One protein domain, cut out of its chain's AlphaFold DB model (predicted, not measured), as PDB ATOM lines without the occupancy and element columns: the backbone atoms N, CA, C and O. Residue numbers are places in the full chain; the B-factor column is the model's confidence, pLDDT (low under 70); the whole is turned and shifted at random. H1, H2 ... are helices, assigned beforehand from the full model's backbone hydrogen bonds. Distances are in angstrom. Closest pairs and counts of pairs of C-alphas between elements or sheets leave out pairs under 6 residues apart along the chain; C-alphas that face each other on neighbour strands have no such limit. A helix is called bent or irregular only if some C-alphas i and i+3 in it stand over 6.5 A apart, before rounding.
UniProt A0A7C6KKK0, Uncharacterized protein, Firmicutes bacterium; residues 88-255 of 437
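AT A GLANCE: This is residues 88 to 255 of the 437 residues of an uncharacterized protein of Firmicutes bacterium (UniProt A0A7C6KKK0). Eight helices gather round one of them, H6, with a helical hairpin packed on each of two opposite sides: H1 and H2 on one, with H2 crossing H6, and H7 and H8 on the other, with H8 next to H6. H3 and H4 follow one another past H6, each touching a different part of it, and the tiny H5 sits at the corner before H6. The printed part has 168 residues with eight named helices, H1 to H8 in that order, and no named strand: all helix. It is compact, with a radius of gyration of the C-alphas of 16.9 A and spans of 47 by 47 by 31 A.

HOW THE PARTS SIT: Start with H1, residues 89 to 110, which forms a hairpin with H2, residues 119 to 140: they touch, closest at the C-alphas of Phe 100 and Gln 121, 4.6 A apart, at a shallow tilt of 25 degrees, opposite ways. H3, residues 145 to 155, is near H2 and meets H4, residues 158 to 169, only through their link. After H5, residues 176 to 179, comes the hub H6, residues 187 to 202. H2 touches it with residues 122 to 130 alone, at a steep tilt of 55 degrees, the C-alphas of Gly 126 and Leu 191 being closest at 5.5 A. H3 touches H6, closest at C-alphas 149 and 199, 5.5 A apart; H4 touches it, closest at C-alphas 160 and 189, 4.4 A apart. H5 and H6 only just touch, with 3 pairs of C-alphas within 8 A, and only at the corner; their closest C-alphas, 179 and 187, are 4.9 A apart. With H7, residues 205 to 226, and H8, residues 237 to 250, H6 makes an up and down bundle, each helix running against the one before. In the hairpin of H7 and H8, C-alphas 215 and 241 are closest at 4.9 A; H8 touches H6, closest at C-alphas 248 and 200, 5.4 A apart. Every O i to N i+4 pair is within hydrogen-bond range in H2, H4, H7 and H8, against 16 of 18 in H1, 5 of 7 in H3 and 9 of 12 in H6; H5 is too short for such a pair.

IN THESE COORDINATES: Find C-alpha 89 at (-20.597, 50.810, 42.484); from there H1 runs 31.2 A. H2 covers 30.8 A, H6 23.1 A and H7 30.6 A. H3, 16.2 A, is irregular: C-alphas 146 and 149 are 8.1 A apart. H4 covers 16.1 A and H5 5.3 A. H8 runs 19.8 A to C-alpha 250 at (-12.970, 48.237, 15.917).

THE WHOLE: The C-alphas of Pro 112 and Val 143 are the two farthest apart, at 48.5 A. The printed part has no cut, and no link is long. Look for pLDDT under 70 at residues 141 to 146, 182 and 253 to 255.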
ATOM      1  N   SER A  88     -20.598  55.682  42.176       90.50
ATOM      2  CA  SER A  88     -20.348  54.590  43.116       90.50
ATOM      3  C   SER A  88     -20.825  53.251  42.533       90.50
ATOM      4  O   SER A  88     -21.771  53.187  41.743       90.50
ATOM      5  N   PHE A  89     -20.186  52.148  42.925       93.44
ATOM      6  CA  PHE A  89     -20.597  50.810  42.484       93.44
ATOM      7  C   PHE A  89     -22.040  50.485  42.879       93.44
ATOM      8  O   PHE A  89     -22.804  49.994  42.052       93.44
ATOM      9  N   GLY A  90     -22.449  50.846  44.100       93.69
ATOM     10  CA  GLY A  90     -23.829  50.666  44.556       93.69
ATOM     11  C   GLY A  90     -24.849  51.456  43.728       93.69
ATOM     12  O   GLY A  90     -25.976  50.999  43.542       93.69
ATOM     13  N   LEU A  91     -24.478  52.624  43.187       91.81
ATOM     14  CA  LEU A  91     -25.315  53.359  42.233       91.81
ATOM     15  C   LEU A  91     -25.461  52.593  40.909       91.81
ATOM     16  O   LEU A  91     -26.577  52.464  40.408       91.81
ATOM     17  N   LEU A  92     -24.371  52.033  40.369       94.06
ATOM     18  CA  LEU A  92     -24.435  51.206  39.156       94.06
ATOM     19  C   LEU A  92     -25.328  49.979  39.360       94.06
ATOM     20  O   LEU A  92     -26.210  49.745  38.541       94.06
ATOM     21  N   VAL A  93     -25.163  49.249  40.466       95.88
ATOM     22  CA  VAL A  93     -26.000  48.080  40.789       95.88
ATOM     23  C   VAL A  93     -27.486  48.443  40.774       95.88
ATOM     24  O   VAL A  93     -28.266  47.772  40.105       95.88
ATOM     25  N   ARG A  94     -27.880  49.540  41.433       94.00
ATOM     26  CA  ARG A  94     -29.285  49.982  41.494       94.00
ATOM     27  C   ARG A  94     -29.854  50.358  40.122       94.00
ATOM     28  O   ARG A  94     -30.960  49.943  39.790       94.00
ATOM     29  N   ILE A  95     -29.101  51.100  39.306       91.75
ATOM     30  CA  ILE A  95     -29.539  51.489  37.951       91.75
ATOM     31  C   ILE A  95     -29.699  50.252  37.060       91.75
ATOM     32  O   ILE A  95     -30.703  50.103  36.360       91.75
ATOM     33  N   TYR A  96     -28.709  49.360  37.080       95.75
ATOM     34  CA  TYR A  96     -28.695  48.184  36.218       95.75
ATOM     35  C   TYR A  96     -29.639  47.076  36.701       95.75
ATOM     36  O   TYR A  96     -30.090  46.294  35.869       95.75
ATOM     37  N   ALA A  97     -30.046  47.060  37.975       95.69
ATOM     38  CA  ALA A  97     -31.119  46.192  38.465       95.69
ATOM     39  C   ALA A  97     -32.460  46.477  37.764       95.69
ATOM     40  O   ALA A  97     -33.140  45.547  37.341       95.69
ATOM     41  N   GLY A  98     -32.816  47.747  37.548       93.00
ATOM     42  CA  GLY A  98     -34.025  48.089  36.788       93.00
ATOM     43  C   GLY A  98     -33.962  47.610  35.334       93.00
ATOM     44  O   GLY A  98     -34.924  47.055  34.810       93.00
ATOM     45  N   MET A  99     -32.794  47.736  34.700       94.19
ATOM     46  CA  MET A  99     -32.579  47.243  33.336       94.19
ATOM     47  C   MET A  99     -32.587  45.707  33.257       94.19
ATOM     48  O   MET A  99     -33.053  45.148  32.266       94.19
ATOM     49  N   PHE A 100     -32.122  45.027  34.309       96.12
ATOM     50  CA  PHE A 100     -32.221  43.577  34.448       96.12
ATOM     51  C   PHE A 100     -33.682  43.120  34.512       96.12
ATOM     52  O   PHE A 100     -34.060  42.208  33.782       96.12
ATOM     53  N   VAL A 101     -34.504  43.770  35.345       95.38
ATOM     54  CA  VAL A 101     -35.941  43.469  35.459       95.38
ATOM     55  C   VAL A 101     -36.649  43.709  34.130       95.38
ATOM     56  O   VAL A 101     -37.415  42.859  33.689       95.38
ATOM     57  N   LEU A 102     -36.351  44.819  33.449       92.75
ATOM     58  CA  LEU A 102     -36.898  45.083  32.121       92.75
ATOM     59  C   LEU A 102     -36.545  43.953  31.142       92.75
ATOM     60  O   LEU A 102     -37.436  43.403  30.509       92.75
ATOM     61  N   GLY A 103     -35.272  43.552  31.070       93.56
ATOM     62  CA  GLY A 103     -34.840  42.430  30.229       93.56
ATOM     63  C   GLY A 103     -35.513  41.104  30.574       93.56
ATOM     64  O   GLY A 103     -35.912  40.375  29.672       93.56
ATOM     65  N   TYR A 104     -35.708  40.821  31.865       93.56
ATOM     66  CA  TYR A 104     -36.443  39.639  32.315       93.56
ATOM     67  C   TYR A 104     -37.887  39.633  31.798       93.56
ATOM     68  O   TYR A 104     -38.353  38.615  31.300       93.56
ATOM     69  N   LEU A 105     -38.582  40.772  31.860       93.00
ATOM     70  CA  LEU A 105     -39.962  40.886  31.381       93.00
ATOM     71  C   LEU A 105     -40.067  40.668  29.869       93.00
ATOM     72  O   LEU A 105     -40.993  40.006  29.407       93.00
ATOM     73  N   TYR A 106     -39.095  41.168  29.104       89.62
ATOM     74  CA  TYR A 106     -38.990  40.872  27.675       89.62
ATOM     75  C   TYR A 106     -38.759  39.386  27.410       89.62
ATOM     76  O   TYR A 106     -39.504  38.786  26.634       89.62
ATOM     77  N   ALA A 107     -37.766  38.789  28.074       90.19
ATOM     78  CA  ALA A 107     -37.465  37.368  27.948       90.19
ATOM     79  C   ALA A 107     -38.692  36.509  28.273       90.19
ATOM     80  O   ALA A 107     -38.992  35.570  27.544       90.19
ATOM     81  N   TRP A 108     -39.439  36.870  29.318       90.75
ATOM     82  CA  TRP A 108     -40.624  36.143  29.761       90.75
ATOM     83  C   TRP A 108     -41.758  36.149  28.732       90.75
ATOM     84  O   TRP A 108     -42.439  35.141  28.563       90.75
ATOM     85  N   VAL A 109     -41.964  37.257  28.012       87.62
ATOM     86  CA  VAL A 109     -43.012  37.322  26.981       87.62
ATOM     87  C   VAL A 109     -42.641  36.509  25.739       87.62
ATOM     88  O   VAL A 109     -43.529  35.880  25.162       87.62
ATOM     89  N   TRP A 110     -41.360  36.494  25.354       85.00
ATOM     90  CA  TRP A 110     -40.858  35.746  24.192       85.00
ATOM     91  C   TRP A 110     -40.625  34.260  24.468       85.00
ATOM     92  O   TRP A 110     -40.837  33.424  23.591       85.00
ATOM     93  N   HIS A 111     -40.216  33.923  25.688       86.94
ATOM     94  CA  HIS A 111     -39.902  32.565  26.119       86.94
ATOM     95  C   HIS A 111     -40.562  32.256  27.474       86.94
ATOM     96  O   HIS A 111     -39.864  32.104  28.482       86.94
ATOM     97  N   PRO A 112     -41.906  32.158  27.529       85.81
ATOM     98  CA  PRO A 112     -42.615  31.899  28.778       85.81
ATOM     99  C   PRO A 112     -42.116  30.620  29.458       85.81
ATOM    100  O   PRO A 112     -42.014  29.570  28.823       85.81
ATOM    101  N   GLY A 113     -41.791  30.705  30.750       84.56
ATOM    102  CA  GLY A 113     -41.298  29.570  31.542       84.56
ATOM    103  C   GLY A 113     -39.826  29.199  31.320       84.56
ATOM    104  O   GLY A 113     -39.295  28.385  32.073       84.56
ATOM    105  N   ALA A 114     -39.137  29.802  30.347       85.94
ATOM    106  CA  ALA A 114     -37.719  29.549  30.121       85.94
ATOM    107  C   ALA A 114     -36.848  30.476  30.981       85.94
ATOM    108  O   ALA A 114     -37.031  31.694  31.009       85.94
ATOM    109  N   ILE A 115     -35.837  29.909  31.641       87.44
ATOM    110  CA  ILE A 115     -34.818  30.687  32.354       87.44
ATOM    111  C   ILE A 115     -33.694  31.013  31.366       87.44
ATOM    112  O   ILE A 115     -32.650  30.359  31.322       87.44
ATOM    113  N   VAL A 116     -33.949  32.013  30.524       89.94
ATOM    114  CA  VAL A 116     -33.008  32.521  29.520       89.94
ATOM    115  C   VAL A 116     -32.699  33.985  29.792       89.94
ATOM    116  O   VAL A 116     -33.552  34.740  30.253       89.94
ATOM    117  N   ALA A 117     -31.453  34.376  29.547       91.00
ATOM    118  CA  ALA A 117     -31.076  35.779  29.576       91.00
ATOM    119  C   ALA A 117     -31.497  36.454  28.266       91.00
ATOM    120  O   ALA A 117     -31.446  35.835  27.206       91.00
ATOM    121  N   ASP A 118     -31.870  37.727  28.347       91.50
ATOM    122  CA  ASP A 118     -31.993  38.642  27.212       91.50
ATOM    123  C   ASP A 118     -30.785  39.604  27.137       91.50
ATOM    124  O   ASP A 118     -30.019  39.753  28.099       91.50
ATOM    125  N   ILE A 119     -30.618  40.299  26.006       92.31
ATOM    126  CA  ILE A 119     -29.560  41.299  25.798       92.31
ATOM    127  C   ILE A 119     -29.490  42.330  26.933       92.31
ATOM    128  O   ILE A 119     -28.397  42.668  27.389       92.31
ATOM    129  N   LEU A 120     -30.628  42.800  27.456       94.31
ATOM    130  CA  LEU A 120     -30.636  43.781  28.547       94.31
ATOM    131  C   LEU A 120     -30.109  43.196  29.863       94.31
ATOM    132  O   LEU A 120     -29.394  43.885  30.597       94.31
ATOM    133  N   GLN A 121     -30.400  41.924  30.146       95.19
ATOM    134  CA  GLN A 121     -29.877  41.233  31.326       95.19
ATOM    135  C   GLN A 121     -28.372  40.999  31.205       95.19
ATOM    136  O   GLN A 121     -27.658  41.225  32.184       95.19
ATOM    137  N   ILE A 122     -27.865  40.645  30.015       95.75
ATOM    138  CA  ILE A 122     -26.416  40.571  29.782       95.75
ATOM    139  C   ILE A 122     -25.770  41.929  30.036       95.75
ATOM    140  O   ILE A 122     -24.755  41.986  30.722       95.75
ATOM    141  N   ILE A 123     -26.322  43.028  29.509       96.12
ATOM    142  CA  ILE A 123     -25.724  44.352  29.733       96.12
ATOM    143  C   ILE A 123     -25.742  44.696  31.223       96.12
ATOM    144  O   ILE A 123     -24.724  45.145  31.745       96.12
ATOM    145  N   ALA A 124     -26.851  44.451  31.924       97.00
ATOM    146  CA  ALA A 124     -26.949  44.711  33.357       97.00
ATOM    147  C   ALA A 124     -25.897  43.935  34.160       97.00
ATOM    148  O   ALA A 124     -25.094  44.530  34.885       97.00
ATOM    149  N   MET A 125     -25.856  42.615  33.980       97.31
ATOM    150  CA  MET A 125     -24.927  41.736  34.687       97.31
ATOM    151  C   MET A 125     -23.480  41.983  34.270       97.31
ATOM    152  O   MET A 125     -22.592  42.013  35.117       97.31
ATOM    153  N   GLY A 126     -23.235  42.218  32.983       97.38
ATOM    154  CA  GLY A 126     -21.920  42.505  32.426       97.38
ATOM    155  C   GLY A 126     -21.323  43.792  32.972       97.38
ATOM    156  O   GLY A 126     -20.149  43.806  33.345       97.38
ATOM    157  N   VAL A 127     -22.123  44.855  33.101       97.19
ATOM    158  CA  VAL A 127     -21.681  46.112  33.719       97.19
ATOM    159  C   VAL A 127     -21.384  45.914  35.206       97.19
ATOM    160  O   VAL A 127     -20.317  46.319  35.663       97.19
ATOM    161  N   VAL A 128     -22.266  45.250  35.960       97.75
ATOM    162  CA  VAL A 128     -22.046  44.999  37.396       97.75
ATOM    163  C   VAL A 128     -20.817  44.114  37.630       97.75
ATOM    164  O   VAL A 128     -19.959  44.470  38.436       97.75
ATOM    165  N   ALA A 129     -20.673  43.011  36.894       97.50
ATOM    166  CA  ALA A 129     -19.526  42.113  37.000       97.50
ATOM    167  C   ALA A 129     -18.219  42.822  36.628       97.50
ATOM    168  O   ALA A 129     -17.247  42.776  37.379       97.50
ATOM    169  N   THR A 130     -18.204  43.546  35.506       96.88
ATOM    170  CA  THR A 130     -17.044  44.340  35.078       96.88
ATOM    171  C   THR A 130     -16.671  45.384  36.124       96.88
ATOM    172  O   THR A 130     -15.489  45.570  36.415       96.88
ATOM    173  N   ALA A 131     -17.663  46.047  36.717       96.00
ATOM    174  CA  ALA A 131     -17.431  47.045  37.742       96.00
ATOM    175  C   ALA A 131     -16.860  46.432  39.035       96.00
ATOM    176  O   ALA A 131     -15.891  46.950  39.589       96.00
ATOM    177  N   GLY A 132     -17.409  45.299  39.480       95.62
ATOM    178  CA  GLY A 132     -16.911  44.558  40.639       95.62
ATOM    179  C   GLY A 132     -15.474  44.070  40.442       95.62
ATOM    180  O   GLY A 132     -14.629  44.287  41.309       95.62
ATOM    181  N   VAL A 133     -15.168  43.501  39.269       94.50
ATOM    182  CA  VAL A 133     -13.803  43.091  38.902       94.50
ATOM    183  C   VAL A 133     -12.869  44.295  38.872       94.50
ATOM    184  O   VAL A 133     -11.794  44.234  39.454       94.50
ATOM    185  N   ALA A 134     -13.264  45.412  38.258       92.00
ATOM    186  CA  ALA A 134     -12.426  46.607  38.211       92.00
ATOM    187  C   ALA A 134     -12.080  47.130  39.617       92.00
ATOM    188  O   ALA A 134     -10.921  47.457  39.864       92.00
ATOM    189  N   LEU A 135     -13.043  47.131  40.546       91.25
ATOM    190  CA  LEU A 135     -12.811  47.507  41.944       91.25
ATOM    191  C   LEU A 135     -11.930  46.506  42.694       91.25
ATOM    192  O   LEU A 135     -11.064  46.915  43.466       91.25
ATOM    193  N   LEU A 136     -12.123  45.205  42.468       90.62
ATOM    194  CA  LEU A 136     -11.253  44.170  43.025       90.62
ATOM    195  C   LEU A 136      -9.813  44.363  42.531       90.62
ATOM    196  O   LEU A 136      -8.877  44.364  43.326       90.62
ATOM    197  N   LEU A 137      -9.644  44.619  41.233       87.81
ATOM    198  CA  LEU A 137      -8.352  44.923  40.629       87.81
ATOM    199  C   LEU A 137      -7.765  46.249  41.114       87.81
ATOM    200  O   LEU A 137      -6.550  46.355  41.170       87.81
ATOM    201  N   ASP A 138      -8.567  47.257  41.464       85.44
ATOM    202  CA  ASP A 138      -8.064  48.484  42.096       85.44
ATOM    203  C   ASP A 138      -7.541  48.216  43.514       85.44
ATOM    204  O   ASP A 138      -6.520  48.784  43.901       85.44
ATOM    205  N   ARG A 139      -8.193  47.324  44.274       83.75
ATOM    206  CA  ARG A 139      -7.743  46.922  45.619       83.75
ATOM    207  C   ARG A 139      -6.468  46.081  45.581       83.75
ATOM    208  O   ARG A 139      -5.576  46.306  46.388       83.75
ATOM    209  N   ILE A 140      -6.374  45.140  44.640       79.25
ATOM    210  CA  ILE A 140      -5.194  44.276  44.449       79.25
ATOM    211  C   ILE A 140      -4.057  45.044  43.741       79.25
ATOM    212  O   ILE A 140      -2.872  44.814  43.970       79.25
ATOM    213  N   GLY A 141      -4.413  45.972  42.853       60.72
ATOM    214  CA  GLY A 141      -3.549  46.581  41.842       60.72
ATOM    215  C   GLY A 141      -2.624  47.699  42.311       60.72
ATOM    216  O   GLY A 141      -2.056  48.382  41.456       60.72
ATOM    217  N   SER A 142      -2.395  47.870  43.616       57.28
ATOM    218  CA  SER A 142      -1.301  48.726  44.102       57.28
ATOM    219  C   SER A 142       0.084  48.235  43.652       57.28
ATOM    220  O   SER A 142       1.048  48.986  43.757       57.28
ATOM    221  N   VAL A 143       0.184  47.004  43.131       54.09
ATOM    222  CA  VAL A 143       1.457  46.328  42.846       54.09
ATOM    223  C   VAL A 143       1.930  46.476  41.386       54.09
ATOM    224  O   VAL A 143       3.130  46.577  41.163       54.09
ATOM    225  N   LEU A 144       1.043  46.565  40.374       60.66
ATOM    226  CA  LEU A 144       1.447  46.617  38.945       60.66
ATOM    227  C   LEU A 144       0.609  47.589  38.069       60.66
ATOM    228  O   LEU A 144      -0.110  47.167  37.155       60.66
ATOM    229  N   PRO A 145       0.722  48.920  38.266       65.44
ATOM    230  CA  PRO A 145      -0.052  49.914  37.509       65.44
ATOM    231  C   PRO A 145       0.218  49.904  35.994       65.44
ATOM    232  O   PRO A 145      -0.680  50.181  35.200       65.44
ATOM    233  N   ALA A 146       1.445  49.567  35.578       63.91
ATOM    234  CA  ALA A 146       1.873  49.605  34.176       63.91
ATOM    235  C   ALA A 146       1.322  48.442  33.318       63.91
ATOM    236  O   ALA A 146       1.323  48.528  32.087       63.91
ATOM    237  N   ALA A 147       0.816  47.378  33.951       75.31
ATOM    238  CA  ALA A 147       0.367  46.152  33.289       75.31
ATOM    239  C   ALA A 147      -1.125  45.846  33.512       75.31
ATOM    240  O   ALA A 147      -1.564  44.721  33.294       75.31
ATOM    241  N   ARG A 148      -1.948  46.834  33.896       81.50
ATOM    242  CA  ARG A 148      -3.394  46.614  34.129       81.50
ATOM    243  C   ARG A 148      -4.123  46.033  32.911       81.50
ATOM    244  O   ARG A 148      -5.051  45.252  33.074       81.50
ATOM    245  N   TRP A 149      -3.691  46.373  31.695       86.06
ATOM    246  CA  TRP A 149      -4.223  45.778  30.464       86.06
ATOM    247  C   TRP A 149      -3.895  44.279  30.350       86.06
ATOM    248  O   TRP A 149      -4.707  43.539  29.808       86.06
ATOM    249  N   ALA A 150      -2.760  43.809  30.879       89.69
ATOM    250  CA  ALA A 150      -2.387  42.392  30.842       89.69
ATOM    251  C   ALA A 150      -3.311  41.557  31.732       89.69
ATOM    252  O   ALA A 150      -3.697  40.456  31.361       89.69
ATOM    253  N   VAL A 151      -3.756  42.116  32.862       91.25
ATOM    254  CA  VAL A 151      -4.759  41.455  33.704       91.25
ATOM    255  C   VAL A 151      -6.063  41.256  32.931       91.25
ATOM    256  O   VAL A 151      -6.603  40.157  32.922       91.25
ATOM    257  N   TRP A 152      -6.537  42.277  32.209       93.69
ATOM    258  CA  TRP A 152      -7.719  42.133  31.352       93.69
ATOM    259  C   TRP A 152      -7.509  41.135  30.212       93.69
ATOM    260  O   TRP A 152      -8.444  40.412  29.897       93.69
ATOM    261  N   LEU A 153      -6.304  41.043  29.638       94.75
ATOM    262  CA  LEU A 153      -5.965  40.015  28.644       94.75
ATOM    263  C   LEU A 153      -6.122  38.597  29.214       94.75
ATOM    264  O   LEU A 153      -6.675  37.734  28.542       94.75
ATOM    265  N   CYS A 154      -5.664  38.365  30.446       94.50
ATOM    266  CA  CYS A 154      -5.779  37.065  31.108       94.50
ATOM    267  C   CYS A 154      -7.212  36.763  31.565       94.50
ATOM    268  O   CYS A 154      -7.657  35.624  31.463       94.50
ATOM    269  N   LEU A 155      -7.940  37.769  32.056       95.25
ATOM    270  CA  LEU A 155      -9.312  37.600  32.535       95.25
ATOM    271  C   LEU A 155     -10.311  37.427  31.390       95.25
ATOM    272  O   LEU A 155     -11.226  36.619  31.511       95.25
ATOM    273  N   ALA A 156     -10.147  38.163  30.286       97.25
ATOM    274  CA  ALA A 156     -11.090  38.179  29.170       97.25
ATOM    275  C   ALA A 156     -11.504  36.788  28.659       97.25
ATOM    276  O   ALA A 156     -12.706  36.586  28.509       97.25
ATOM    277  N   PRO A 157     -10.610  35.806  28.439       97.69
ATOM    278  CA  PRO A 157     -11.012  34.471  27.998       97.69
ATOM    279  C   PRO A 157     -11.703  33.615  29.067       97.69
ATOM    280  O   PRO A 157     -12.393  32.667  28.700       97.69
ATOM    281  N   ILE A 158     -11.576  33.923  30.364       97.31
ATOM    282  CA  ILE A 158     -12.079  33.056  31.446       97.31
ATOM    283  C   ILE A 158     -13.584  32.768  31.329       97.31
ATOM    284  O   ILE A 158     -13.939  31.592  31.372       97.31
ATOM    285  N   PRO A 159     -14.489  33.749  31.128       97.06
ATOM    286  CA  PRO A 159     -15.916  33.463  30.996       97.06
ATOM    287  C   PRO A 159     -16.228  32.534  29.815       97.06
ATOM    288  O   PRO A 159     -17.069  31.646  29.923       97.06
ATOM    289  N   PHE A 160     -15.502  32.671  28.704       96.56
ATOM    290  CA  PHE A 160     -15.657  31.779  27.559       96.56
ATOM    291  C   PHE A 160     -15.134  30.360  27.848       96.56
ATOM    292  O   PHE A 160     -15.779  29.376  27.498       96.56
ATOM    293  N   LEU A 161     -14.010  30.229  28.556       96.12
ATOM    294  CA  LEU A 161     -13.492  28.923  28.982       96.12
ATOM    295  C   LEU A 161     -14.430  28.229  29.978       96.12
ATOM    296  O   LEU A 161     -14.686  27.034  29.842       96.12
ATOM    297  N   LEU A 162     -15.002  28.977  30.927       94.38
ATOM    298  CA  LEU A 162     -16.048  28.475  31.823       94.38
ATOM    299  C   LEU A 162     -17.259  27.990  31.031       94.38
ATOM    300  O   LEU A 162     -17.834  26.961  31.369       94.38
ATOM    301  N   HIS A 163     -17.621  28.692  29.957       93.00
ATOM    302  CA  HIS A 163     -18.679  28.269  29.054       93.00
ATOM    303  C   HIS A 163     -18.385  26.932  28.359       93.00
ATOM    304  O   HIS A 163     -19.233  26.039  28.385       93.00
ATOM    305  N   LEU A 164     -17.184  26.759  27.800       92.69
ATOM    306  CA  LEU A 164     -16.771  25.489  27.194       92.69
ATOM    307  C   LEU A 164     -16.754  24.349  28.222       92.69
ATOM    308  O   LEU A 164     -17.219  23.246  27.936       92.69
ATOM    309  N   MET A 165     -16.269  24.627  29.434       92.50
ATOM    310  CA  MET A 165     -16.267  23.666  30.536       92.50
ATOM    311  C   MET A 165     -17.695  23.284  30.946       92.50
ATOM    312  O   MET A 165     -18.002  22.100  31.036       92.50
ATOM    313  N   GLY A 166     -18.587  24.261  31.125       89.19
ATOM    314  CA  GLY A 166     -19.991  24.029  31.472       89.19
ATOM    315  C   GLY A 166     -20.725  23.190  30.424       89.19
ATOM    316  O   GLY A 166     -21.452  22.268  30.788       89.19
ATOM    317  N   ARG A 167     -20.467  23.439  29.131       85.69
ATOM    318  CA  ARG A 167     -20.994  22.612  28.034       85.69
ATOM    319  C   ARG A 167     -20.496  21.172  28.101       85.69
ATOM    320  O   ARG A 167     -21.289  20.261  27.906       85.69
ATOM    321  N   ARG A 168     -19.205  20.967  28.375       88.94
ATOM    322  CA  ARG A 168     -18.602  19.628  28.452       88.94
ATOM    323  C   ARG A 168     -19.059  18.841  29.681       88.94
ATOM    324  O   ARG A 168     -19.158  17.623  29.615       88.94
ATOM    325  N   LEU A 169     -19.314  19.528  30.793       87.50
ATOM    326  CA  LEU A 169     -19.729  18.913  32.054       87.50
ATOM    327  C   LEU A 169     -21.240  18.644  32.143       87.50
ATOM    328  O   LEU A 169     -21.664  18.018  33.108       87.50
ATOM    329  N   HIS A 170     -22.047  19.115  31.181       82.81
ATOM    330  CA  HIS A 170     -23.508  18.937  31.159       82.81
ATOM    331  C   HIS A 170     -24.191  19.257  32.502       82.81
ATOM    332  O   HIS A 170     -25.086  18.537  32.936       82.81
ATOM    333  N   LEU A 171     -23.752  20.325  33.179       78.56
ATOM    334  CA  LEU A 171     -24.173  20.639  34.546       78.56
ATOM    335  C   LEU A 171     -25.710  20.809  34.639       78.56
ATOM    336  O   LEU A 171     -26.241  21.774  34.079       78.56
ATOM    337  N   PRO A 172     -26.436  19.921  35.350       74.69
ATOM    338  CA  PRO A 172     -27.892  19.953  35.404       74.69
ATOM    339  C   PRO A 172     -28.347  20.895  36.520       74.69
ATOM    340  O   PRO A 172     -28.556  20.484  37.659       74.69
ATOM    341  N   PHE A 173     -28.485  22.185  36.216       80.00
ATOM    342  CA  PHE A 173     -29.065  23.138  37.163       80.00
ATOM    343  C   PHE A 173     -30.039  24.113  36.481       80.00
ATOM    344  O   PHE A 173     -29.864  24.427  35.302       80.00
ATOM    345  N   PRO A 174     -31.055  24.638  37.201       79.19
ATOM    346  CA  PRO A 174     -32.168  25.392  36.601       79.19
ATOM    347  C   PRO A 174     -31.754  26.648  35.824       79.19
ATOM    348  O   PRO A 174     -32.440  27.072  34.904       79.19
ATOM    349  N   VAL A 175     -30.610  27.238  36.180       83.94
ATOM    350  CA  VAL A 175     -30.067  28.446  35.540       83.94
ATOM    351  C   VAL A 175     -29.015  28.139  34.465       83.94
ATOM    352  O   VAL A 175     -28.316  29.043  34.011       83.94
ATOM    353  N   ALA A 176     -28.881  26.880  34.027       84.00
ATOM    354  CA  ALA A 176     -27.878  26.488  33.035       84.00
ATOM    355  C   ALA A 176     -28.079  27.226  31.708       84.00
ATOM    356  O   ALA A 176     -27.114  27.777  31.196       84.00
ATOM    357  N   GLY A 177     -29.317  27.357  31.216       82.25
ATOM    358  CA  GLY A 177     -29.636  28.142  30.011       82.25
ATOM    359  C   GLY A 177     -29.413  29.655  30.159       82.25
ATOM    360  O   GLY A 177     -29.314  30.378  29.174       82.25
ATOM    361  N   PHE A 178     -29.286  30.156  31.385       87.56
ATOM    362  CA  PHE A 178     -28.971  31.558  31.656       87.56
ATOM    363  C   PHE A 178     -27.459  31.818  31.653       87.56
ATOM    364  O   PHE A 178     -27.003  32.888  31.251       87.56
ATOM    365  N   LEU A 179     -26.662  30.832  32.077       87.94
ATOM    366  CA  LEU A 179     -25.203  30.938  32.182       87.94
ATOM    367  C   LEU A 179     -24.461  30.362  30.964       87.94
ATOM    368  O   LEU A 179     -23.407  30.876  30.585       87.94
ATOM    369  N   PHE A 180     -25.017  29.321  30.346       86.75
ATOM    370  CA  PHE A 180     -24.418  28.481  29.312       86.75
ATOM    371  C   PHE A 180     -25.396  28.207  28.148       86.75
ATOM    372  O   PHE A 180     -26.611  28.354  28.262       86.75
ATOM    373  N   VAL A 181     -24.858  27.781  27.003       79.94
ATOM    374  CA  VAL A 181     -25.657  27.216  25.891       79.94
ATOM    375  C   VAL A 181     -26.313  25.917  26.385       79.94
ATOM    376  O   VAL A 181     -25.639  25.179  27.113       79.94
ATOM    377  N   PRO A 182     -27.584  25.619  26.032       69.94
ATOM    378  CA  PRO A 182     -28.366  26.116  24.883       69.94
ATOM    379  C   PRO A 182     -29.223  27.383  25.087       69.94
ATOM    380  O   PRO A 182     -30.186  27.587  24.354       69.94
ATOM    381  N   GLY A 183     -28.895  28.264  26.036       73.81
ATOM    382  CA  GLY A 183     -29.555  29.570  26.144       73.81
ATOM    383  C   GLY A 183     -29.462  30.456  24.896       73.81
ATOM    384  O   GLY A 183     -28.512  30.356  24.123       73.81
ATOM    385  N   VAL A 184     -30.405  31.396  24.753       77.31
ATOM    386  CA  VAL A 184     -30.425  32.399  23.664       77.31
ATOM    387  C   VAL A 184     -29.241  33.368  23.790       77.31
ATOM    388  O   VAL A 184     -28.514  33.632  22.835       77.31
ATOM    389  N   PHE A 185     -29.018  33.871  25.005       82.94
ATOM    390  CA  PHE A 185     -28.025  34.897  25.324       82.94
ATOM    391  C   PHE A 185     -27.292  34.557  26.645       82.94
ATOM    392  O   PHE A 185     -27.393  35.288  27.626       82.94
ATOM    393  N   PRO A 186     -26.543  33.441  26.719       90.56
ATOM    394  CA  PRO A 186     -25.953  32.969  27.975       90.56
ATOM    395  C   PRO A 186     -24.863  33.907  28.508       90.56
ATOM    396  O   PRO A 186     -23.948  34.279  27.778       90.56
ATOM    397  N   ILE A 187     -24.913  34.271  29.791       92.19
ATOM    398  CA  ILE A 187     -24.085  35.354  30.349       92.19
ATOM    399  C   ILE A 187     -22.588  35.158  30.115       92.19
ATOM    400  O   ILE A 187     -21.908  36.108  29.725       92.19
ATOM    401  N   PHE A 188     -22.046  33.968  30.379       94.31
ATOM    402  CA  PHE A 188     -20.598  33.794  30.427       94.31
ATOM    403  C   PHE A 188     -19.874  34.048  29.102       94.31
ATOM    404  O   PHE A 188     -18.965  34.880  29.107       94.31
ATOM    405  N   PRO A 189     -20.239  33.440  27.960       93.88
ATOM    406  CA  PRO A 189     -19.545  33.758  26.718       93.88
ATOM    407  C   PRO A 189     -19.645  35.246  26.356       93.88
ATOM    408  O   PRO A 189     -18.663  35.840  25.914       93.88
ATOM    409  N   TRP A 190     -20.793  35.881  26.605       96.25
ATOM    410  CA  TRP A 190     -20.983  37.293  26.276       96.25
ATOM    411  C   TRP A 190     -20.224  38.242  27.215       96.25
ATOM    412  O   TRP A 190     -19.716  39.272  26.764       96.25
ATOM    413  N   LEU A 191     -20.074  37.886  28.497       97.00
ATOM    414  CA  LEU A 191     -19.288  38.638  29.482       97.00
ATOM    415  C   LEU A 191     -17.823  38.779  29.051       97.00
ATOM    416  O   LEU A 191     -17.216  39.828  29.267       97.00
ATOM    417  N   SER A 192     -17.273  37.762  28.382       97.62
ATOM    418  CA  SER A 192     -15.914  37.808  27.835       97.62
ATOM    419  C   SER A 192     -15.685  39.035  26.942       97.62
ATOM    420  O   SER A 192     -14.658  39.711  27.052       97.62
ATOM    421  N   PHE A 193     -16.665  39.398  26.107       98.12
ATOM    422  CA  PHE A 193     -16.522  40.521  25.181       98.12
ATOM    423  C   PHE A 193     -16.459  41.884  25.880       98.12
ATOM    424  O   PHE A 193     -15.779  42.774  25.371       98.12
ATOM    425  N   PHE A 194     -17.063  42.046  27.066       98.31
ATOM    426  CA  PHE A 194     -16.886  43.261  27.879       98.31
ATOM    427  C   PHE A 194     -15.407  43.474  28.206       98.31
ATOM    428  O   PHE A 194     -14.868  44.573  28.054       98.31
ATOM    429  N   TRP A 195     -14.742  42.405  28.636       97.56
ATOM    430  CA  TRP A 195     -13.358  42.446  29.097       97.56
ATOM    431  C   TRP A 195     -12.372  42.521  27.929       97.56
ATOM    432  O   TRP A 195     -11.401  43.278  28.005       97.56
ATOM    433  N   TRP A 196     -12.669  41.862  26.804       97.88
ATOM    434  CA  TRP A 196     -11.940  42.089  25.553       97.88
ATOM    435  C   TRP A 196     -12.042  43.530  25.070       97.88
ATOM    436  O   TRP A 196     -11.047  44.078  24.604       97.88
ATOM    437  N   GLY A 197     -13.207  44.166  25.221       96.56
ATOM    438  CA  GLY A 197     -13.380  45.581  24.909       96.56
ATOM    439  C   GLY A 197     -12.450  46.477  25.727       96.56
ATOM    440  O   GLY A 197     -11.758  47.334  25.172       96.56
ATOM    441  N   ILE A 198     -12.368  46.227  27.038       94.75
ATOM    442  CA  ILE A 198     -11.452  46.935  27.941       94.75
ATOM    443  C   ILE A 198      -9.992  46.722  27.532       94.75
ATOM    444  O   ILE A 198      -9.241  47.695  27.432       94.75
ATOM    445  N   PHE A 199      -9.587  45.475  27.273       94.81
ATOM    446  CA  PHE A 199      -8.233  45.168  26.816       94.81
ATOM    447  C   PHE A 199      -7.912  45.868  25.489       94.81
ATOM    448  O   PHE A 199      -6.891  46.548  25.390       94.81
ATOM    449  N   ALA A 200      -8.777  45.758  24.480       94.19
ATOM    450  CA  ALA A 200      -8.550  46.330  23.153       94.19
ATOM    451  C   ALA A 200      -8.375  47.853  23.204       94.19
ATOM    452  O   ALA A 200      -7.497  48.408  22.538       94.19
ATOM    453  N   TYR A 201      -9.178  48.517  24.038       90.81
ATOM    454  CA  TYR A 201      -9.126  49.962  24.207       90.81
ATOM    455  C   TYR A 201      -7.956  50.420  25.097       90.81
ATOM    456  O   TYR A 201      -7.402  51.493  24.875       90.81
ATOM    457  N   GLY A 202      -7.571  49.645  26.114       88.44
ATOM    458  CA  GLY A 202      -6.535  50.033  27.080       88.44
ATOM    459  C   GLY A 202      -5.113  49.572  26.744       88.44
ATOM    460  O   GLY A 202      -4.157  50.063  27.346       88.44
ATOM    461  N   SER A 203      -4.953  48.609  25.833       87.06
ATOM    462  CA  SER A 203      -3.663  47.968  25.562       87.06
ATOM    463  C   SER A 203      -2.792  48.740  24.558       87.06
ATOM    464  O   SER A 203      -3.294  49.400  23.642       87.06
ATOM    465  N   PRO A 204      -1.453  48.641  24.677       87.12
ATOM    466  CA  PRO A 204      -0.543  49.109  23.640       87.12
ATOM    467  C   PRO A 204      -0.788  48.398  22.304       87.12
ATOM    468  O   PRO A 204      -1.090  47.204  22.268       87.12
ATOM    469  N   GLY A 205      -0.553  49.107  21.195       87.12
ATOM    470  CA  GLY A 205      -0.839  48.610  19.844       87.12
ATOM    471  C   GLY A 205      -0.260  47.224  19.535       87.12
ATOM    472  O   GLY A 205      -0.961  46.420  18.934       87.12
ATOM    473  N   ARG A 206       0.961  46.915  20.000       90.62
ATOM    474  CA  ARG A 206       1.610  45.606  19.784       90.62
ATOM    475  C   ARG A 206       0.840  44.430  20.391       90.62
ATOM    476  O   ARG A 206       0.696  43.407  19.739       90.62
ATOM    477  N   TRP A 207       0.307  44.590  21.603       91.06
ATOM    478  CA  TRP A 207      -0.409  43.523  22.311       91.06
ATOM    479  C   TRP A 207      -1.775  43.276  21.696       91.06
ATOM    480  O   TRP A 207      -2.170  42.132  21.503       91.06
ATOM    481  N   ARG A 208      -2.456  44.352  21.302       91.56
ATOM    482  CA  ARG A 208      -3.695  44.254  20.536       91.56
ATOM    483  C   ARG A 208      -3.474  43.577  19.183       91.56
ATOM    484  O   ARG A 208      -4.267  42.727  18.802       91.56
ATOM    485  N   THR A 209      -2.411  43.940  18.462       92.38
ATOM    486  CA  THR A 209      -2.058  43.284  17.193       92.38
ATOM    487  C   THR A 209      -1.741  41.808  17.414       92.38
ATOM    488  O   THR A 209      -2.239  40.982  16.663       92.38
ATOM    489  N   GLY A 210      -0.995  41.458  18.465       95.06
ATOM    490  CA  GLY A 210      -0.752  40.061  18.835       95.06
ATOM    491  C   GLY A 210      -2.048  39.291  19.105       95.06
ATOM    492  O   GLY A 210      -2.246  38.225  18.536       95.06
ATOM    493  N   ALA A 211      -2.967  39.859  19.893       94.44
ATOM    494  CA  ALA A 211      -4.274  39.252  20.161       94.44
ATOM    495  C   ALA A 211      -5.135  39.112  18.893       94.44
ATOM    496  O   ALA A 211      -5.786  38.090  18.706       94.44
ATOM    497  N   LEU A 212      -5.112  40.111  18.002       95.94
ATOM    498  CA  LEU A 212      -5.773  40.049  16.699       95.94
ATOM    499  C   LEU A 212      -5.210  38.909  15.844       95.94
ATOM    500  O   LEU A 212      -5.980  38.113  15.320       95.94
ATOM    501  N   LEU A 213      -3.885  38.824  15.712       96.50
ATOM    502  CA  LEU A 213      -3.234  37.770  14.936       96.50
ATOM    503  C   LEU A 213      -3.536  36.391  15.525       96.50
ATOM    504  O   LEU A 213      -3.912  35.496  14.780       96.50
ATOM    505  N   ALA A 214      -3.462  36.234  16.849       95.88
ATOM    506  CA  ALA A 214      -3.825  34.989  17.520       95.88
ATOM    507  C   ALA A 214      -5.284  34.591  17.242       95.88
ATOM    508  O   ALA A 214      -5.549  33.450  16.878       95.88
ATOM    509  N   ALA A 215      -6.225  35.534  17.341       95.19
ATOM    510  CA  ALA A 215      -7.632  35.284  17.041       95.19
ATOM    511  C   ALA A 215      -7.854  34.885  15.570       95.19
ATOM    512  O   ALA A 215      -8.573  33.927  15.299       95.19
ATOM    513  N   LEU A 216      -7.203  35.568  14.622       94.94
ATOM    514  CA  LEU A 216      -7.283  35.237  13.195       94.94
ATOM    515  C   LEU A 216      -6.650  33.880  12.871       94.94
ATOM    516  O   LEU A 216      -7.188  33.154  12.043       94.94
ATOM    517  N   LEU A 217      -5.549  33.518  13.536       94.94
ATOM    518  CA  LEU A 217      -4.926  32.200  13.399       94.94
ATOM    519  C   LEU A 217      -5.848  31.086  13.904       94.94
ATOM    520  O   LEU A 217      -5.956  30.058  13.244       94.94
ATOM    521  N   VAL A 218      -6.554  31.298  15.021       92.62
ATOM    522  CA  VAL A 218      -7.570  30.349  15.511       92.62
ATOM    523  C   VAL A 218      -8.704  30.202  14.498       92.62
ATOM    524  O   VAL A 218      -9.060  29.081  14.152       92.62
ATOM    525  N   VAL A 219      -9.236  31.312  13.971       90.38
ATOM    526  CA  VAL A 219     -10.286  31.271  12.937       90.38
ATOM    527  C   VAL A 219      -9.802  30.521  11.696       90.38
ATOM    528  O   VAL A 219     -10.501  29.632  11.223       90.38
ATOM    529  N   ALA A 220      -8.606  30.831  11.189       89.38
ATOM    530  CA  ALA A 220      -8.041  30.163  10.021       89.38
ATOM    531  C   ALA A 220      -7.828  28.662  10.274       89.38
ATOM    532  O   ALA A 220      -8.234  27.843   9.455       89.38
ATOM    533  N   GLY A 221      -7.253  28.291  11.421       90.06
ATOM    534  CA  GLY A 221      -7.024  26.894  11.784       90.06
ATOM    535  C   GLY A 221      -8.318  26.085  11.886       90.06
ATOM    536  O   GLY A 221      -8.378  24.967  11.383       90.06
ATOM    537  N   LEU A 222      -9.374  26.652  12.472       87.44
ATOM    538  CA  LEU A 222     -10.670  25.974  12.589       87.44
ATOM    539  C   LEU A 222     -11.411  25.903  11.254       87.44
ATOM    540  O   LEU A 222     -12.003  24.873  10.943       87.44
ATOM    541  N   PHE A 223     -11.343  26.966  10.450       80.69
ATOM    542  CA  PHE A 223     -12.005  27.016   9.152       80.69
ATOM    543  C   PHE A 223     -11.363  26.055   8.144       80.69
ATOM    544  O   PHE A 223     -12.071  25.298   7.490       80.69
ATOM    545  N   PHE A 224     -10.028  26.041   8.046       82.81
ATOM    546  CA  PHE A 224      -9.307  25.178   7.105       82.81
ATOM    547  C   PHE A 224      -9.057  23.759   7.631       82.81
ATOM    548  O   PHE A 224      -8.918  22.843   6.829       82.81
ATOM    549  N   GLY A 225      -8.974  23.563   8.950       80.00
ATOM    550  CA  GLY A 225      -8.638  22.268   9.548       80.00
ATOM    551  C   GLY A 225      -9.844  21.446   9.998       80.00
ATOM    552  O   GLY A 225      -9.880  20.243   9.760       80.00
ATOM    553  N   ALA A 226     -10.822  22.075  10.658       76.56
ATOM    554  CA  ALA A 226     -11.940  21.377  11.304       76.56
ATOM    555  C   ALA A 226     -13.295  21.598  10.613       76.56
ATOM    556  O   ALA A 226     -14.267  20.927  10.955       76.56
ATOM    557  N   GLY A 227     -13.383  22.548   9.673       75.75
ATOM    558  CA  GLY A 227     -14.637  22.915   9.014       75.75
ATOM    559  C   GLY A 227     -15.712  23.409   9.989       75.75
ATOM    560  O   GLY A 227     -16.901  23.285   9.700       75.75
ATOM    561  N   GLU A 228     -15.324  23.929  11.163       77.56
ATOM    562  CA  GLU A 228     -16.303  24.356  12.165       77.56
ATOM    563  C   GLU A 228     -17.136  25.539  11.643       77.56
ATOM    564  O   GLU A 228     -16.562  26.553  11.223       77.56
ATOM    565  N   PRO A 229     -18.481  25.474  11.714       81.50
ATOM    566  CA  PRO A 229     -19.331  26.581  11.289       81.50
ATOM    567  C   PRO A 229     -19.109  27.809  12.179       81.50
ATOM    568  O   PRO A 229     -18.609  27.702  13.292       81.50
ATOM    569  N   LEU A 230     -19.509  28.998  11.739       82.81
ATOM    570  CA  LEU A 230     -19.492  30.203  12.577       82.81
ATOM    571  C   LEU A 230     -20.879  30.400  13.186       82.81
ATOM    572  O   LEU A 230     -21.726  31.055  12.587       82.81
ATOM    573  N   GLU A 231     -21.111  29.809  14.361       82.62
ATOM    574  CA  GLU A 231     -22.456  29.712  14.938       82.62
ATOM    575  C   GLU A 231     -22.585  30.478  16.259       82.62
ATOM    576  O   GLU A 231     -22.005  30.105  17.286       82.62
ATOM    577  N   LYS A 232     -23.382  31.554  16.229       84.94
ATOM    578  CA  LYS A 232     -23.565  32.473  17.361       84.94
ATOM    579  C   LYS A 232     -24.360  31.844  18.502       84.94
ATOM    580  O   LYS A 232     -24.048  32.102  19.661       84.94
ATOM    581  N   TRP A 233     -25.364  31.020  18.191       83.25
ATOM    582  CA  TRP A 233     -26.250  30.424  19.195       83.25
ATOM    583  C   TRP A 233     -25.534  29.351  20.008       83.25
ATOM    584  O   TRP A 233     -25.799  29.169  21.190       83.25
ATOM    585  N   ASN A 234     -24.565  28.685  19.384       84.44
ATOM    586  CA  ASN A 234     -23.697  27.725  20.049       84.44
ATOM    587  C   ASN A 234     -22.476  28.378  20.716       84.44
ATOM    588  O   ASN A 234     -21.740  27.695  21.430       84.44
ATOM    589  N   MET A 235     -22.238  29.665  20.423       89.00
ATOM    590  CA  MET A 235     -21.020  30.412  20.730       89.00
ATOM    591  C   MET A 235     -19.767  29.534  20.615       89.00
ATOM    592  O   MET A 235     -19.034  29.324  21.581       89.00
ATOM    593  N   ASN A 236     -19.545  28.944  19.446       91.31
ATOM    594  CA  ASN A 236     -18.371  28.096  19.276       91.31
ATOM    595  C   ASN A 236     -17.073  28.914  19.206       91.31
ATOM    596  O   ASN A 236     -17.079  30.148  19.138       91.31
ATOM    597  N   LEU A 237     -15.940  28.208  19.252       93.94
ATOM    598  CA  LEU A 237     -14.620  28.828  19.310       93.94
ATOM    599  C   LEU A 237     -14.349  29.701  18.078       93.94
ATOM    600  O   LEU A 237     -13.830  30.806  18.235       93.94
ATOM    601  N   SER A 238     -14.764  29.262  16.886       92.69
ATOM    602  CA  SER A 238     -14.651  30.036  15.645       92.69
ATOM    603  C   SER A 238     -15.405  31.366  15.727       92.69
ATOM    604  O   SER A 238     -14.829  32.422  15.445       92.69
ATOM    605  N   TYR A 239     -16.675  31.347  16.157       93.25
ATOM    606  CA  TYR A 239     -17.472  32.569  16.288       93.25
ATOM    607  C   TYR A 239     -16.858  33.508  17.331       93.25
ATOM    608  O   TYR A 239     -16.689  34.701  17.071       93.25
ATOM    609  N   TYR A 240     -16.470  32.965  18.487       95.75
ATOM    610  CA  TYR A 240     -15.840  33.722  19.562       95.75
ATOM    611  C   TYR A 240     -14.522  34.376  19.122       95.75
ATOM    612  O   TYR A 240     -14.343  35.582  19.314       95.75
ATOM    613  N   ALA A 241     -13.624  33.621  18.482       96.50
ATOM    614  CA  ALA A 241     -12.341  34.123  18.002       96.50
ATOM    615  C   ALA A 241     -12.526  35.229  16.954       96.50
ATOM    616  O   ALA A 241     -11.886  36.280  17.047       96.50
ATOM    617  N   LEU A 242     -13.463  35.065  16.014       95.25
ATOM    618  CA  LEU A 242     -13.777  36.128  15.063       95.25
ATOM    619  C   LEU A 242     -14.363  37.366  15.759       95.25
ATOM    620  O   LEU A 242     -13.985  38.492  15.434       95.25
ATOM    621  N   GLY A 243     -15.209  37.181  16.775       96.50
ATOM    622  CA  GLY A 243     -15.703  38.272  17.614       96.50
ATOM    623  C   GLY A 243     -14.569  39.054  18.290       96.50
ATOM    624  O   GLY A 243     -14.546  40.285  18.233       96.50
ATOM    625  N   VAL A 244     -13.576  38.358  18.853       97.50
ATOM    626  CA  VAL A 244     -12.369  38.982  19.421       97.50
ATOM    627  C   VAL A 244     -11.598  39.762  18.353       97.50
ATOM    628  O   VAL A 244     -11.246  40.921  18.587       97.50
ATOM    629  N   ALA A 245     -11.381  39.187  17.168       96.06
ATOM    630  CA  ALA A 245     -10.707  39.869  16.063       96.06
ATOM    631  C   ALA A 245     -11.433  41.168  15.660       96.06
ATOM    632  O   ALA A 245     -10.801  42.220  15.527       96.06
ATOM    633  N   LEU A 246     -12.766  41.130  15.551       95.31
ATOM    634  CA  LEU A 246     -13.591  42.306  15.257       95.31
ATOM    635  C   LEU A 246     -13.448  43.394  16.328       95.31
ATOM    636  O   LEU A 246     -13.294  44.567  15.985       95.31
ATOM    637  N   ILE A 247     -13.421  43.026  17.614       95.94
ATOM    638  CA  ILE A 247     -13.179  43.974  18.711       95.94
ATOM    639  C   ILE A 247     -11.805  44.642  18.562       95.94
ATOM    640  O   ILE A 247     -11.712  45.867  18.655       95.94
ATOM    641  N   MET A 248     -10.746  43.867  18.298       95.50
ATOM    642  CA  MET A 248      -9.383  44.400  18.143       95.50
ATOM    643  C   MET A 248      -9.249  45.349  16.943       95.50
ATOM    644  O   MET A 248      -8.444  46.285  16.976       95.50
ATOM    645  N   LEU A 249     -10.028  45.122  15.881       92.00
ATOM    646  CA  LEU A 249     -10.089  45.998  14.710       92.00
ATOM    647  C   LEU A 249     -10.901  47.272  14.981       92.00
ATOM    648  O   LEU A 249     -10.485  48.367  14.583       92.00
ATOM    649  N   ALA A 250     -12.041  47.141  15.661       91.19
ATOM    650  CA  ALA A 250     -12.970  48.237  15.917       91.19
ATOM    651  C   ALA A 250     -12.457  49.212  16.990       91.19
ATOM    652  O   ALA A 250     -12.530  50.432  16.808       91.19
ATOM    653  N   LEU A 251     -11.903  48.695  18.092       88.81
ATOM    654  CA  LEU A 251     -11.453  49.482  19.241       88.81
ATOM    655  C   LEU A 251      -9.950  49.775  19.159       88.81
ATOM    656  O   LEU A 251      -9.100  49.020  19.630       88.81
ATOM    657  N   ARG A 252      -9.612  50.928  18.568       78.94
ATOM    658  CA  ARG A 252      -8.249  51.483  18.566       78.94
ATOM    659  C   ARG A 252      -8.123  52.598  19.629       78.94
ATOM    660  O   ARG A 252      -8.799  53.615  19.473       78.94
ATOM    661  N   PRO A 253      -7.233  52.481  20.639       61.47
ATOM    662  CA  PRO A 253      -6.833  53.591  21.493       61.47
ATOM    663  C   PRO A 253      -6.240  54.696  20.610       61.47
ATOM    664  O   PRO A 253      -5.427  54.413  19.726       61.47
ATOM    665  N   GLY A 254      -6.652  55.944  20.832       54.28
ATOM    666  CA  GLY A 254      -6.162  57.100  20.068       54.28
ATOM    667  C   GLY A 254      -7.066  57.577  18.925       54.28
ATOM    668  O   GLY A 254      -6.606  58.326  18.070       54.28
ATOM    669  N   GLN A 255      -8.350  57.197  18.903       51.31
ATOM    670  CA  GLN A 255      -9.357  57.884  18.071       51.31
ATOM    671  C   GLN A 255      -9.777  59.260  18.624       51.31
ATOM    672  O   GLN A 255     -10.545  59.966  17.974       51.31
TER     673      GLN A 255